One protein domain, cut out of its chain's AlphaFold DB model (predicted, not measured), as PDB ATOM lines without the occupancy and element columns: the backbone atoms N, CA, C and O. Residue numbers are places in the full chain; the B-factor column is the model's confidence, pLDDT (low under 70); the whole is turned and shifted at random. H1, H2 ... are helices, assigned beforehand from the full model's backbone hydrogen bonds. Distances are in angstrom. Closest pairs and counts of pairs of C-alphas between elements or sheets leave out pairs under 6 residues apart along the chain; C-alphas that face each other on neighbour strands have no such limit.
ATOM      1  N   ALA A 509      23.989   3.832   6.112       84.88
ATOM      2  CA  ALA A 509      24.879   3.389   5.036       84.88
ATOM      3  C   ALA A 509      24.367   3.786   3.634       84.88
ATOM      4  O   ALA A 509      25.162   4.210   2.789       84.88
ATOM      5  N   VAL A 510      23.048   3.729   3.396       86.94
ATOM      6  CA  VAL A 510      22.425   4.243   2.159       86.94
ATOM      7  C   VAL A 510      22.592   5.766   2.043       86.94
ATOM      8  O   VAL A 510      22.977   6.253   0.981       86.94
ATOM      9  N   LEU A 511      22.362   6.527   3.124       85.75
ATOM     10  CA  LEU A 511      22.552   7.989   3.137       85.75
ATOM     11  C   LEU A 511      24.017   8.390   2.892       85.75
ATOM     12  O   LEU A 511      24.287   9.263   2.067       85.75
ATOM     13  N   ARG A 512      24.965   7.718   3.554       85.19
ATOM     14  CA  ARG A 512      26.411   7.918   3.380       85.19
ATOM     15  C   ARG A 512      26.848   7.610   1.949       85.19
ATOM     16  O   ARG A 512      27.561   8.406   1.345       85.19
ATOM     17  N   SER A 513      26.391   6.491   1.385       88.50
ATOM     18  CA  SER A 513      26.716   6.108   0.003       88.50
ATOM     19  C   SER A 513      26.144   7.096  -1.020       88.50
ATOM     20  O   SER A 513      26.837   7.432  -1.977       88.50
ATOM     21  N   LEU A 514      24.934   7.626  -0.792       84.69
ATOM     22  CA  LEU A 514      24.354   8.699  -1.611       84.69
ATOM     23  C   LEU A 514      25.205   9.980  -1.591       84.69
ATOM     24  O   LEU A 514      25.484  10.519  -2.661       84.69
ATOM     25  N   LEU A 515      25.649  10.444  -0.414       83.12
ATOM     26  CA  LEU A 515      26.507  11.635  -0.317       83.12
ATOM     27  C   LEU A 515      27.875  11.423  -0.975       83.12
ATOM     28  O   LEU A 515      28.322  12.286  -1.728       83.12
ATOM     29  N   LEU A 516      28.520  10.272  -0.758       85.31
ATOM     30  CA  LEU A 516      29.815   9.960  -1.376       85.31
ATOM     31  C   LEU A 516      29.727   9.906  -2.911       85.31
ATOM     32  O   LEU A 516      30.619  10.404  -3.595       85.31
ATOM     33  N   LEU A 517      28.639   9.367  -3.471       84.88
ATOM     34  CA  LEU A 517      28.395   9.392  -4.919       84.88
ATOM     35  C   LEU A 517      28.089  10.799  -5.451       84.88
ATOM     36  O   LEU A 517      28.527  11.132  -6.552       84.88
ATOM     37  N   GLN A 518      27.379  11.633  -4.688       83.75
ATOM     38  CA  GLN A 518      27.148  13.034  -5.050       83.75
ATOM     39  C   GLN A 518      28.465  13.833  -5.069       83.75
ATOM     40  O   GLN A 518      28.735  14.541  -6.040       83.75
ATOM     41  N   GLN A 519      29.317  13.650  -4.056       83.75
ATOM     42  CA  GLN A 519      30.655  14.244  -3.985       83.75
ATOM     43  C   GLN A 519      31.546  13.760  -5.147       83.75
ATOM     44  O   GLN A 519      32.207  14.563  -5.807       83.75
ATOM     45  N   GLN A 520      31.507  12.462  -5.474       87.06
ATOM     46  CA  GLN A 520      32.249  11.907  -6.611       87.06
ATOM     47  C   GLN A 520      31.767  12.476  -7.961       87.06
ATOM     48  O   GLN A 520      32.588  12.743  -8.839       87.06
ATOM     49  N   GLN A 521      30.459  12.715  -8.134       84.12
ATOM     50  CA  GLN A 521      29.930  13.388  -9.327       84.12
ATOM     51  C   GLN A 521      30.420  14.840  -9.438       84.12
ATOM     52  O   GLN A 521      30.822  15.247 -10.527       84.12
ATOM     53  N   GLN A 522      30.447  15.602  -8.337       82.00
ATOM     54  CA  GLN A 522      30.991  16.971  -8.316       82.00
ATOM     55  C   GLN A 522      32.482  17.008  -8.699       82.00
ATOM     56  O   GLN A 522      32.905  17.847  -9.493       82.00
ATOM     57  N   GLN A 523      33.287  16.073  -8.184       84.00
ATOM     58  CA  GLN A 523      34.711  15.974  -8.532       84.00
ATOM     59  C   GLN A 523      34.925  15.657 -10.022       84.00
ATOM     60  O   GLN A 523      35.796  16.250 -10.660       84.00
ATOM     61  N   GLN A 524      34.112  14.762 -10.596       83.62
ATOM     62  CA  GLN A 524      34.179  14.406 -12.019       83.62
ATOM     63  C   GLN A 524      33.758  15.560 -12.941       83.62
ATOM     64  O   GLN A 524      34.380  15.757 -13.986       83.62
ATOM     65  N   THR A 525      32.749  16.358 -12.571       79.88
ATOM     66  CA  THR A 525      32.390  17.544 -13.365       79.88
ATOM     67  C   THR A 525      33.485  18.610 -13.304       79.88
ATOM     68  O   THR A 525      33.853  19.141 -14.352       79.88
ATOM     69  N   GLY A 526      34.075  18.859 -12.129       77.12
ATOM     70  CA  GLY A 526      35.167  19.824 -11.960       77.12
ATOM     71  C   GLY A 526      36.428  19.490 -12.769       77.12
ATOM     72  O   GLY A 526      36.929  20.339 -13.509       77.12
ATOM     73  N   SER A 527      36.927  18.252 -12.690       76.56
ATOM     74  CA  SER A 527      38.167  17.859 -13.381       76.56
ATOM     75  C   SER A 527      38.042  17.881 -14.910       76.56
ATOM     76  O   SER A 527      38.984  18.273 -15.600       76.56
ATOM     77  N   ALA A 556      28.202  24.955 -11.593       79.12
ATOM     78  CA  ALA A 556      28.766  24.724 -10.261       79.12
ATOM     79  C   ALA A 556      27.863  25.288  -9.145       79.12
ATOM     80  O   ALA A 556      27.518  24.564  -8.210       79.12
ATOM     81  N   VAL A 557      27.389  26.532  -9.284       82.31
ATOM     82  CA  VAL A 557      26.447  27.155  -8.331       82.31
ATOM     83  C   VAL A 557      25.126  26.373  -8.261       82.31
ATOM     84  O   VAL A 557      24.590  26.140  -7.176       82.31
ATOM     85  N   ALA A 558      24.623  25.882  -9.398       80.88
ATOM     86  CA  ALA A 558      23.435  25.030  -9.437       80.88
ATOM     87  C   ALA A 558      23.643  23.656  -8.767       80.88
ATOM     88  O   ALA A 558      22.674  23.064  -8.287       80.88
ATOM     89  N   ALA A 559      24.876  23.139  -8.710       76.50
ATOM     90  CA  ALA A 559      25.206  21.920  -7.970       76.50
ATOM     91  C   ALA A 559      25.288  22.173  -6.452       76.50
ATOM     92  O   ALA A 559      24.704  21.406  -5.682       76.50
ATOM     93  N   GLU A 560      25.921  23.273  -6.023       78.88
ATOM     94  CA  GLU A 560      25.979  23.701  -4.612       78.88
ATOM     95  C   GLU A 560      24.565  23.901  -4.030       78.88
ATOM     96  O   GLU A 560      24.236  23.394  -2.954       78.88
ATOM     97  N   ALA A 561      23.675  24.561  -4.780       78.44
ATOM     98  CA  ALA A 561      22.288  24.780  -4.372       78.44
ATOM     99  C   ALA A 561      21.499  23.467  -4.173       78.44
ATOM    100  O   ALA A 561      20.642  23.379  -3.286       78.44
ATOM    101  N   LYS A 562      21.792  22.419  -4.959       76.25
ATOM    102  CA  LYS A 562      21.170  21.088  -4.810       76.25
ATOM    103  C   LYS A 562      21.692  20.335  -3.587       76.25
ATOM    104  O   LYS A 562      20.901  19.691  -2.900       76.25
ATOM    105  N   GLU A 563      22.985  20.445  -3.286       77.44
ATOM    106  CA  GLU A 563      23.587  19.922  -2.052       77.44
ATOM    107  C   GLU A 563      22.951  20.569  -0.812       77.44
ATOM    108  O   GLU A 563      22.473  19.868   0.081       77.44
ATOM    109  N   GLN A 564      22.822  21.899  -0.813       78.50
ATOM    110  CA  GLN A 564      22.166  22.652   0.260       78.50
ATOM    111  C   GLN A 564      20.687  22.273   0.423       78.50
ATOM    112  O   GLN A 564      20.228  22.086   1.552       78.50
ATOM    113  N   GLN A 565      19.945  22.067  -0.674       80.19
ATOM    114  CA  GLN A 565      18.562  21.583  -0.605       80.19
ATOM    115  C   GLN A 565      18.466  20.161  -0.022       80.19
ATOM    116  O   GLN A 565      17.586  19.896   0.804       80.19
ATOM    117  N   LEU A 566      19.347  19.241  -0.433       75.06
ATOM    118  CA  LEU A 566      19.349  17.862   0.061       75.06
ATOM    119  C   LEU A 566      19.678  17.812   1.556       75.06
ATOM    120  O   LEU A 566      18.955  17.171   2.320       75.06
ATOM    121  N   LEU A 567      20.702  18.542   1.995       78.06
ATOM    122  CA  LEU A 567      21.098  18.583   3.400       78.06
ATOM    123  C   LEU A 567      20.065  19.308   4.279       78.06
ATOM    124  O   LEU A 567      19.774  18.822   5.370       78.06
ATOM    125  N   GLN A 568      19.402  20.370   3.799       80.12
ATOM    126  CA  GLN A 568      18.218  20.923   4.482       80.12
ATOM    127  C   GLN A 568      17.090  19.884   4.610       80.12
ATOM    128  O   GLN A 568      16.401  19.847   5.631       80.12
ATOM    129  N   GLN A 569      16.873  19.033   3.600       78.00
ATOM    130  CA  GLN A 569      15.857  17.978   3.662       78.00
ATOM    131  C   GLN A 569      16.230  16.888   4.683       78.00
ATOM    132  O   GLN A 569      15.357  16.453   5.439       78.00
ATOM    133  N   VAL A 570      17.507  16.489   4.757       77.00
ATOM    134  CA  VAL A 570      18.029  15.582   5.796       77.00
ATOM    135  C   VAL A 570      17.854  16.209   7.181       77.00
ATOM    136  O   VAL A 570      17.237  15.590   8.048       77.00
ATOM    137  N   LEU A 571      18.288  17.455   7.377       78.38
ATOM    138  CA  LEU A 571      18.250  18.141   8.672       78.38
ATOM    139  C   LEU A 571      16.809  18.355   9.171       78.38
ATOM    140  O   LEU A 571      16.514  18.074  10.331       78.38
ATOM    141  N   ARG A 572      15.867  18.700   8.283       79.75
ATOM    142  CA  ARG A 572      14.423  18.735   8.598       79.75
ATOM    143  C   ARG A 572      13.834  17.359   8.912       79.75
ATOM    144  O   ARG A 572      12.873  17.264   9.674       79.75
ATOM    145  N   SER A 573      14.368  16.284   8.329       75.56
ATOM    146  CA  SER A 573      13.961  14.920   8.694       75.56
ATOM    147  C   SER A 573      14.477  14.535  10.085       75.56
ATOM    148  O   SER A 573      13.715  13.972  10.872       75.56
ATOM    149  N   TYR A 574      15.705  14.941  10.427       74.12
ATOM    150  CA  TYR A 574      16.307  14.750  11.743       74.12
ATOM    151  C   TYR A 574      15.588  15.557  12.835       74.12
ATOM    152  O   TYR A 574      15.177  14.973  13.832       74.12
ATOM    153  N   GLN A 575      15.312  16.850  12.619       77.19
ATOM    154  CA  GLN A 575      14.500  17.677  13.529       77.19
ATOM    155  C   GLN A 575      13.150  17.010  13.855       77.19
ATOM    156  O   GLN A 575      12.753  16.933  15.015       77.19
ATOM    157  N   ARG A 576      12.455  16.466  12.843       79.00
ATOM    158  CA  ARG A 576      11.175  15.750  13.019       79.00
ATOM    159  C   ARG A 576      11.317  14.405  13.736       79.00
ATOM    160  O   ARG A 576      10.351  13.964  14.357       79.00
ATOM    161  N   ALA A 577      12.473  13.750  13.641       68.75
ATOM    162  CA  ALA A 577      12.787  12.550  14.411       68.75
ATOM    163  C   ALA A 577      13.037  12.914  15.883       68.75
ATOM    164  O   ALA A 577      12.351  12.405  16.766       68.75
ATOM    165  N   ALA A 578      13.936  13.869  16.138       68.00
ATOM    166  CA  ALA A 578      14.277  14.363  17.470       68.00
ATOM    167  C   ALA A 578      13.049  14.906  18.223       68.00
ATOM    168  O   ALA A 578      12.805  14.508  19.359       68.00
ATOM    169  N   ALA A 579      12.206  15.714  17.571       75.44
ATOM    170  CA  ALA A 579      10.966  16.228  18.161       75.44
ATOM    171  C   ALA A 579       9.968  15.121  18.559       75.44
ATOM    172  O   ALA A 579       9.201  15.299  19.497       75.44
ATOM    173  N   ARG A 580       9.986  13.961  17.885       67.81
ATOM    174  CA  ARG A 580       9.158  12.790  18.239       67.81
ATOM    175  C   ARG A 580       9.788  11.892  19.308       67.81
ATOM    176  O   ARG A 580       9.075  11.114  19.931       67.81
ATOM    177  N   LEU A 581      11.099  11.998  19.528       66.44
ATOM    178  CA  LEU A 581      11.803  11.383  20.661       66.44
ATOM    179  C   LEU A 581      11.703  12.251  21.935       66.44
ATOM    180  O   LEU A 581      11.893  11.755  23.047       66.44
ATOM    181  N   GLY A 582      11.395  13.542  21.786       61.19
ATOM    182  CA  GLY A 582      11.320  14.518  22.868       61.19
ATOM    183  C   GLY A 582      10.046  14.433  23.709       61.19
ATOM    184  O   GLY A 582       9.038  15.027  23.350       61.19
ATOM    185  N   LEU A 583      10.132  13.761  24.866       46.94
ATOM    186  CA  LEU A 583       9.512  14.213  26.134       46.94
ATOM    187  C   LEU A 583       9.872  13.326  27.340       46.94
ATOM    188  O   LEU A 583       9.825  13.789  28.477       46.94
ATOM    189  N   ARG A 584      10.282  12.066  27.129       51.59
ATOM    190  CA  ARG A 584      10.758  11.197  28.221       51.59
ATOM    191  C   ARG A 584      12.281  11.263  28.351       51.59
ATOM    192  O   ARG A 584      12.995  10.737  27.498       51.59
ATOM    193  N   ARG A 585      12.761  11.860  29.453       61.88
ATOM    194  CA  ARG A 585      14.177  11.910  29.883       61.88
ATOM    195  C   ARG A 585      14.726  10.502  30.175       61.88
ATOM    196  O   ARG A 585      14.918  10.124  31.324       61.88
ATOM    197  N   THR A 586      14.950   9.709  29.134       73.56
ATOM    198  CA  THR A 586      15.554   8.376  29.236       73.56
ATOM    199  C   THR A 586      16.971   8.416  28.687       73.56
ATOM    200  O   THR A 586      17.217   8.969  27.615       73.56
ATOM    201  N   TRP A 587      17.910   7.788  29.396       68.56
ATOM    202  CA  TRP A 587      19.314   7.725  28.979       68.56
ATOM    203  C   TRP A 587      19.474   7.117  27.573       68.56
ATOM    204  O   TRP A 587      20.261   7.606  26.770       68.56
ATOM    205  N   ARG A 588      18.632   6.134  27.212       67.75
ATOM    206  CA  ARG A 588      18.570   5.552  25.857       67.75
ATOM    207  C   ARG A 588      18.192   6.569  24.767       67.75
ATOM    208  O   ARG A 588      18.710   6.463  23.660       67.75
ATOM    209  N   ALA A 589      17.321   7.542  25.051       65.25
ATOM    210  CA  ALA A 589      16.978   8.597  24.094       65.25
ATOM    211  C   ALA A 589      18.128   9.604  23.925       65.25
ATOM    212  O   ALA A 589      18.461   9.952  22.796       65.25
ATOM    213  N   ALA A 590      18.784   9.995  25.025       68.56
ATOM    214  CA  ALA A 590      19.967  10.855  24.979       68.56
ATOM    215  C   ALA A 590      21.122  10.194  24.207       68.56
ATOM    216  O   ALA A 590      21.693  10.810  23.315       68.56
ATOM    217  N   ASN A 591      21.409   8.915  24.473       71.75
ATOM    218  CA  ASN A 591      22.495   8.188  23.815       71.75
ATOM    219  C   ASN A 591      22.205   7.942  22.316       71.75
ATOM    220  O   ASN A 591      23.092   8.076  21.476       71.75
ATOM    221  N   ARG A 592      20.934   7.709  21.938       67.25
ATOM    222  CA  ARG A 592      20.509   7.746  20.524       67.25
ATOM    223  C   ARG A 592      20.716   9.125  19.900       67.25
ATOM    224  O   ARG A 592      21.242   9.204  18.800       67.25
ATOM    225  N   MET A 593      20.341  10.207  20.579       67.44
ATOM    226  CA  MET A 593      20.534  11.565  20.058       67.44
ATOM    227  C   MET A 593      22.023  11.913  19.894       67.44
ATOM    228  O   MET A 593      22.391  12.511  18.891       67.44
ATOM    229  N   GLN A 594      22.886  11.448  20.803       75.31
ATOM    230  CA  GLN A 594      24.344  11.551  20.690       75.31
ATOM    231  C   GLN A 594      24.877  10.815  19.447       75.31
ATOM    232  O   GLN A 594      25.680  11.373  18.701       75.31
ATOM    233  N   LEU A 595      24.396   9.591  19.187       74.62
ATOM    234  CA  LEU A 595      24.753   8.826  17.987       74.62
ATOM    235  C   LEU A 595      24.311   9.553  16.708       74.62
ATOM    236  O   LEU A 595      25.124   9.751  15.815       74.62
ATOM    237  N   LEU A 596      23.061  10.027  16.653       67.50
ATOM    238  CA  LEU A 596      22.516  10.760  15.501       67.50
ATOM    239  C   LEU A 596      23.248  12.097  15.259       67.50
ATOM    240  O   LEU A 596      23.395  12.517  14.113       67.50
ATOM    241  N   LEU A 597      23.744  12.759  16.314       71.69
ATOM    242  CA  LEU A 597      24.596  13.949  16.203       71.69
ATOM    243  C   LEU A 597      25.997  13.615  15.669       71.69
ATOM    244  O   LEU A 597      26.506  14.358  14.832       71.69
ATOM    245  N   ASN A 598      26.601  12.503  16.097       75.50
ATOM    246  CA  ASN A 598      27.878  12.027  15.557       75.50
ATOM    247  C   ASN A 598      27.744  11.604  14.084       75.50
ATOM    248  O   ASN A 598      28.551  12.024  13.257       75.50
ATOM    249  N   GLU A 599      26.687  10.864  13.738       73.81
ATOM    250  CA  GLU A 599      26.320  10.523  12.358       73.81
ATOM    251  C   GLU A 599      26.122  11.792  11.513       73.81
ATOM    252  O   GLU A 599      26.715  11.923  10.446       73.81
ATOM    253  N   MET A 600      25.358  12.781  11.997       71.44
ATOM    254  CA  MET A 600      25.158  14.043  11.275       71.44
ATOM    255  C   MET A 600      26.453  14.863  11.146       71.44
ATOM    256  O   MET A 600      26.659  15.499  10.114       71.44
ATOM    257  N   LYS A 601      27.349  14.825  12.141       76.25
ATOM    258  CA  LYS A 601      28.683  15.446  12.072       76.25
ATOM    259  C   LYS A 601      29.558  14.778  11.007       76.25
ATOM    260  O   LYS A 601      30.249  15.480  10.275       76.25
ATOM    261  N   GLU A 602      29.493  13.453  10.876       77.81
ATOM    262  CA  GLU A 602      30.191  12.726   9.814       77.81
ATOM    263  C   GLU A 602      29.601  13.061   8.431       77.81
ATOM    264  O   GLU A 602      30.346  13.415   7.520       77.81
ATOM    265  N   LEU A 603      28.270  13.077   8.279       70.56
ATOM    266  CA  LEU A 603      27.604  13.492   7.031       70.56
ATOM    267  C   LEU A 603      27.968  14.935   6.630       70.56
ATOM    268  O   LEU A 603      28.212  15.201   5.454       70.56
ATOM    269  N   LEU A 604      28.058  15.856   7.598       73.44
ATOM    270  CA  LEU A 604      28.503  17.238   7.377       73.44
ATOM    271  C   LEU A 604      29.995  17.348   7.028       73.44
ATOM    272  O   LEU A 604      30.374  18.327   6.393       73.44
ATOM    273  N   SER A 605      30.830  16.362   7.377       78.00
ATOM    274  CA  SER A 605      32.248  16.329   6.978       78.00
ATOM    275  C   SER A 605      32.468  15.950   5.506       78.00
ATOM    276  O   SER A 605      33.517  16.264   4.948       78.00
ATOM    277  N   PHE A 606      31.474  15.331   4.852       68.94
ATOM    278  CA  PHE A 606      31.489  15.075   3.403       68.94
ATOM    279  C   PHE A 606      30.899  16.229   2.573       68.94
ATOM    280  O   PHE A 606      31.120  16.282   1.361       68.94
ATOM    281  N   ALA A 607      30.152  17.142   3.197       74.50
ATOM    282  CA  ALA A 607      29.618  18.336   2.547       74.50
ATOM    283  C   ALA A 607      30.716  19.394   2.341       74.50
ATOM    284  O   ALA A 607      31.697  19.445   3.085       74.50
ATOM    285  N   ALA A 608      30.541  20.290   1.365       76.00
ATOM    286  CA  ALA A 608      31.472  21.403   1.191       76.00
ATOM    287  C   ALA A 608      31.474  22.300   2.446       76.00
ATOM    288  O   ALA A 608      30.411  22.630   2.972       76.00
ATOM    289  N   ALA A 609      32.644  22.752   2.914       71.69
ATOM    290  CA  ALA A 609      32.764  23.507   4.172       71.69
ATOM    291  C   ALA A 609      31.834  24.740   4.253       71.69
ATOM    292  O   ALA A 609      31.211  24.981   5.288       71.69
ATOM    293  N   ALA A 610      31.657  25.473   3.146       70.88
ATOM    294  CA  ALA A 610      30.709  26.588   3.064       70.88
ATOM    295  C   ALA A 610      29.239  26.137   3.216       70.88
ATOM    296  O   ALA A 610      28.459  26.785   3.917       70.88
ATOM    297  N   THR A 611      28.865  25.006   2.608       74.12
ATOM    298  CA  THR A 611      27.546  24.374   2.761       74.12
ATOM    299  C   THR A 611      27.319  23.929   4.208       74.12
ATOM    300  O   THR A 611      26.303  24.289   4.807       74.12
ATOM    301  N   ALA A 612      28.280  23.213   4.799       72.12
ATOM    302  CA  ALA A 612      28.215  22.741   6.180       72.12
ATOM    303  C   ALA A 612      28.062  23.904   7.179       72.12
ATOM    304  O   ALA A 612      27.212  23.843   8.069       72.12
ATOM    305  N   TYR A 613      28.803  25.001   6.983       72.25
ATOM    306  CA  TYR A 613      28.702  26.209   7.807       72.25
ATOM    307  C   TYR A 613      27.319  26.878   7.711       72.25
ATOM    308  O   TYR A 613      26.709  27.175   8.740       72.25
ATOM    309  N   ARG A 614      26.767  27.053   6.495       73.06
ATOM    310  CA  ARG A 614      25.404  27.600   6.305       73.06
ATOM    311  C   ARG A 614      24.344  26.752   7.023       73.06
ATOM    312  O   ARG A 614      23.444  27.307   7.650       73.06
ATOM    313  N   LEU A 615      24.458  25.423   6.965       69.62
ATOM    314  CA  LEU A 615      23.530  24.481   7.610       69.62
ATOM    315  C   LEU A 615      23.658  24.468   9.137       69.62
ATOM    316  O   LEU A 615      22.642  24.443   9.835       69.62
ATOM    317  N   ALA A 616      24.881  24.526   9.666       68.94
ATOM    318  CA  ALA A 616      25.122  24.675  11.097       68.94
ATOM    319  C   ALA A 616      24.482  25.976  11.609       68.94
ATOM    320  O   ALA A 616      23.646  25.938  12.511       68.94
ATOM    321  N   TYR A 617      24.761  27.106  10.955       73.44
ATOM    322  CA  TYR A 617      24.194  28.408  11.314       73.44
ATOM    323  C   TYR A 617      22.657  28.432  11.219       73.44
ATOM    324  O   TYR A 617      21.979  28.917  12.126       73.44
ATOM    325  N   GLN A 618      22.082  27.859  10.155       74.38
ATOM    326  CA  GLN A 618      20.629  27.771  10.000       74.38
ATOM    327  C   GLN A 618      19.981  26.862  11.053       74.38
ATOM    328  O   GLN A 618      18.928  27.218  11.577       74.38
ATOM    329  N   SER A 619      20.584  25.719  11.386       66.44
ATOM    330  CA  SER A 619      20.022  24.807  12.391       66.44
ATOM    331  C   SER A 619      20.078  25.396  13.801       66.44
ATOM    332  O   SER A 619      19.079  25.318  14.513       66.44
ATOM    333  N   ILE A 620      21.163  26.093  14.160       66.88
ATOM    334  CA  ILE A 620      21.246  26.892  15.395       66.88
ATOM    335  C   ILE A 620      20.126  27.943  15.418       66.88
ATOM    336  O   ILE A 620      19.384  28.009  16.392       66.88
ATOM    337  N   ARG A 621      19.922  28.691  14.322       72.25
ATOM    338  CA  ARG A 621      18.870  29.723  14.197       72.25
ATOM    339  C   ARG A 621      17.433  29.174  14.169       72.25
ATOM    340  O   ARG A 621      16.486  29.932  14.379       72.25
ATOM    341  N   GLU A 622      17.234  27.893  13.868       67.94
ATOM    342  CA  GLU A 622      15.928  27.226  13.974       67.94
ATOM    343  C   GLU A 622      15.693  26.642  15.379       67.94
ATOM    344  O   GLU A 622      14.557  26.667  15.840       67.94
ATOM    345  N   VAL A 623      16.743  26.195  16.080       59.22
ATOM    346  CA  VAL A 623      16.678  25.726  17.481       59.22
ATOM    347  C   VAL A 623      16.618  26.889  18.484       59.22
ATOM    348  O   VAL A 623      16.024  26.745  19.545       59.22
ATOM    349  N   SER A 624      17.179  28.055  18.153       56.44
ATOM    350  CA  SER A 624      17.177  29.255  19.005       56.44
ATOM    351  C   SER A 624      15.898  30.100  18.905       56.44
ATOM    352  O   SER A 624      15.914  31.272  19.285       56.44
ATOM    353  N   LYS A 625      14.816  29.564  18.328       67.69
ATOM    354  CA  LYS A 625      13.503  30.223  18.305       67.69
ATOM    355  C   LYS A 625      12.672  29.707  19.486       67.69
ATOM    356  O   LYS A 625      12.513  28.489  19.566       67.69
ATOM    357  N   PRO A 626      12.193  30.590  20.380       47.78
ATOM    358  CA  PRO A 626      11.307  30.209  21.478       47.78
ATOM    359  C   PRO A 626       9.910  29.806  20.979       47.78
ATOM    360  O   PRO A 626       9.512  30.285  19.889       47.78
TER     361      PRO A 626
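What this domain is: This is residues 509 to 527 and 556 to 626 of the 626 residues of an uncharacterized protein of Eimeria mitis (UniProt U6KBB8). Four helices run up and down in a loose, flattish bundle, with the longest, H2, lying along the long axis. H1 and H3 are staggered along one side of H2, H1 near its first residues and H3 near its last, while H4 slants over another side of H2. The loop between H2 and H3 sticks out at one end, where residues 583 to 588 stand free. The printed part has 90 residues with four named helices, H1, H2, H3 and H4 in chain order, and no named strand; the class is all helix. The whole is only just loose, close to compact, with a radius of gyration of the C-alphas of 14.8 A, and it spans 50 by 30 by 16 A, only just flat.

How they stand to each other: H2, residues 556 to 581, touches H4, residues 609 to 623, with its residues 560 to 571 alone. The closest C-alphas of the two, those of Gln 564 and Thr 611, are 6.2 A apart, and the helices run the same way at a shallow tilt of 34 degrees, only just short of steep. H3, residues 587 to 606, runs opposite ways to H2 at a shallow tilt of 2 degrees. These two are close but not clearly touching, with the closest C-alphas, those of Leu 581 and Ala 589, 6.8 A apart. H1, residues 509 to 527, is also close to H2 but not clearly touching; the closest C-alphas, those of Gln 522 and Ala 559, are 7.6 A apart. H1 touches H3 with residues 512 to 519 alone, and H3 touches H1 with residues 603 to 606 alone; the closest C-alphas of the two, those of Arg 512 and Leu 603, are 6.8 A apart. H1 and H3 run the same way at a shallow tilt of 15 degrees. H1 and H4 are apart. In H1, H3 and H4 every O i to N i+4 pair is within hydrogen-bond range; in H2 20 of 22 are.

Where its parts are: H2 measures 37.7 A from C-alpha 556 at (28.766, 24.724, -10.261) to C-alpha 581. H3 measures 29.3 A and H1 26.9 A, the latter beginning at C-alpha 509 at (24.879, 3.389, 5.036). H4 measures 21.0 A and ends at C-alpha 623 at (16.678, 25.726, 17.481).

The domain as a whole: The two C-alphas farthest apart, those of Ser 527 and Arg 584, are 50.3 A apart. Residues 528 to 555 are not printed, and C-alphas 527 and 556 are 12.1 A apart across the cut. The links from H2 to H3 and from H3 to H4 are tight. The mean pLDDT of the printed part is 74.2; 25 residues are under 70, among them 580 to 585 and 622 to 626, the last being the chain's last residue.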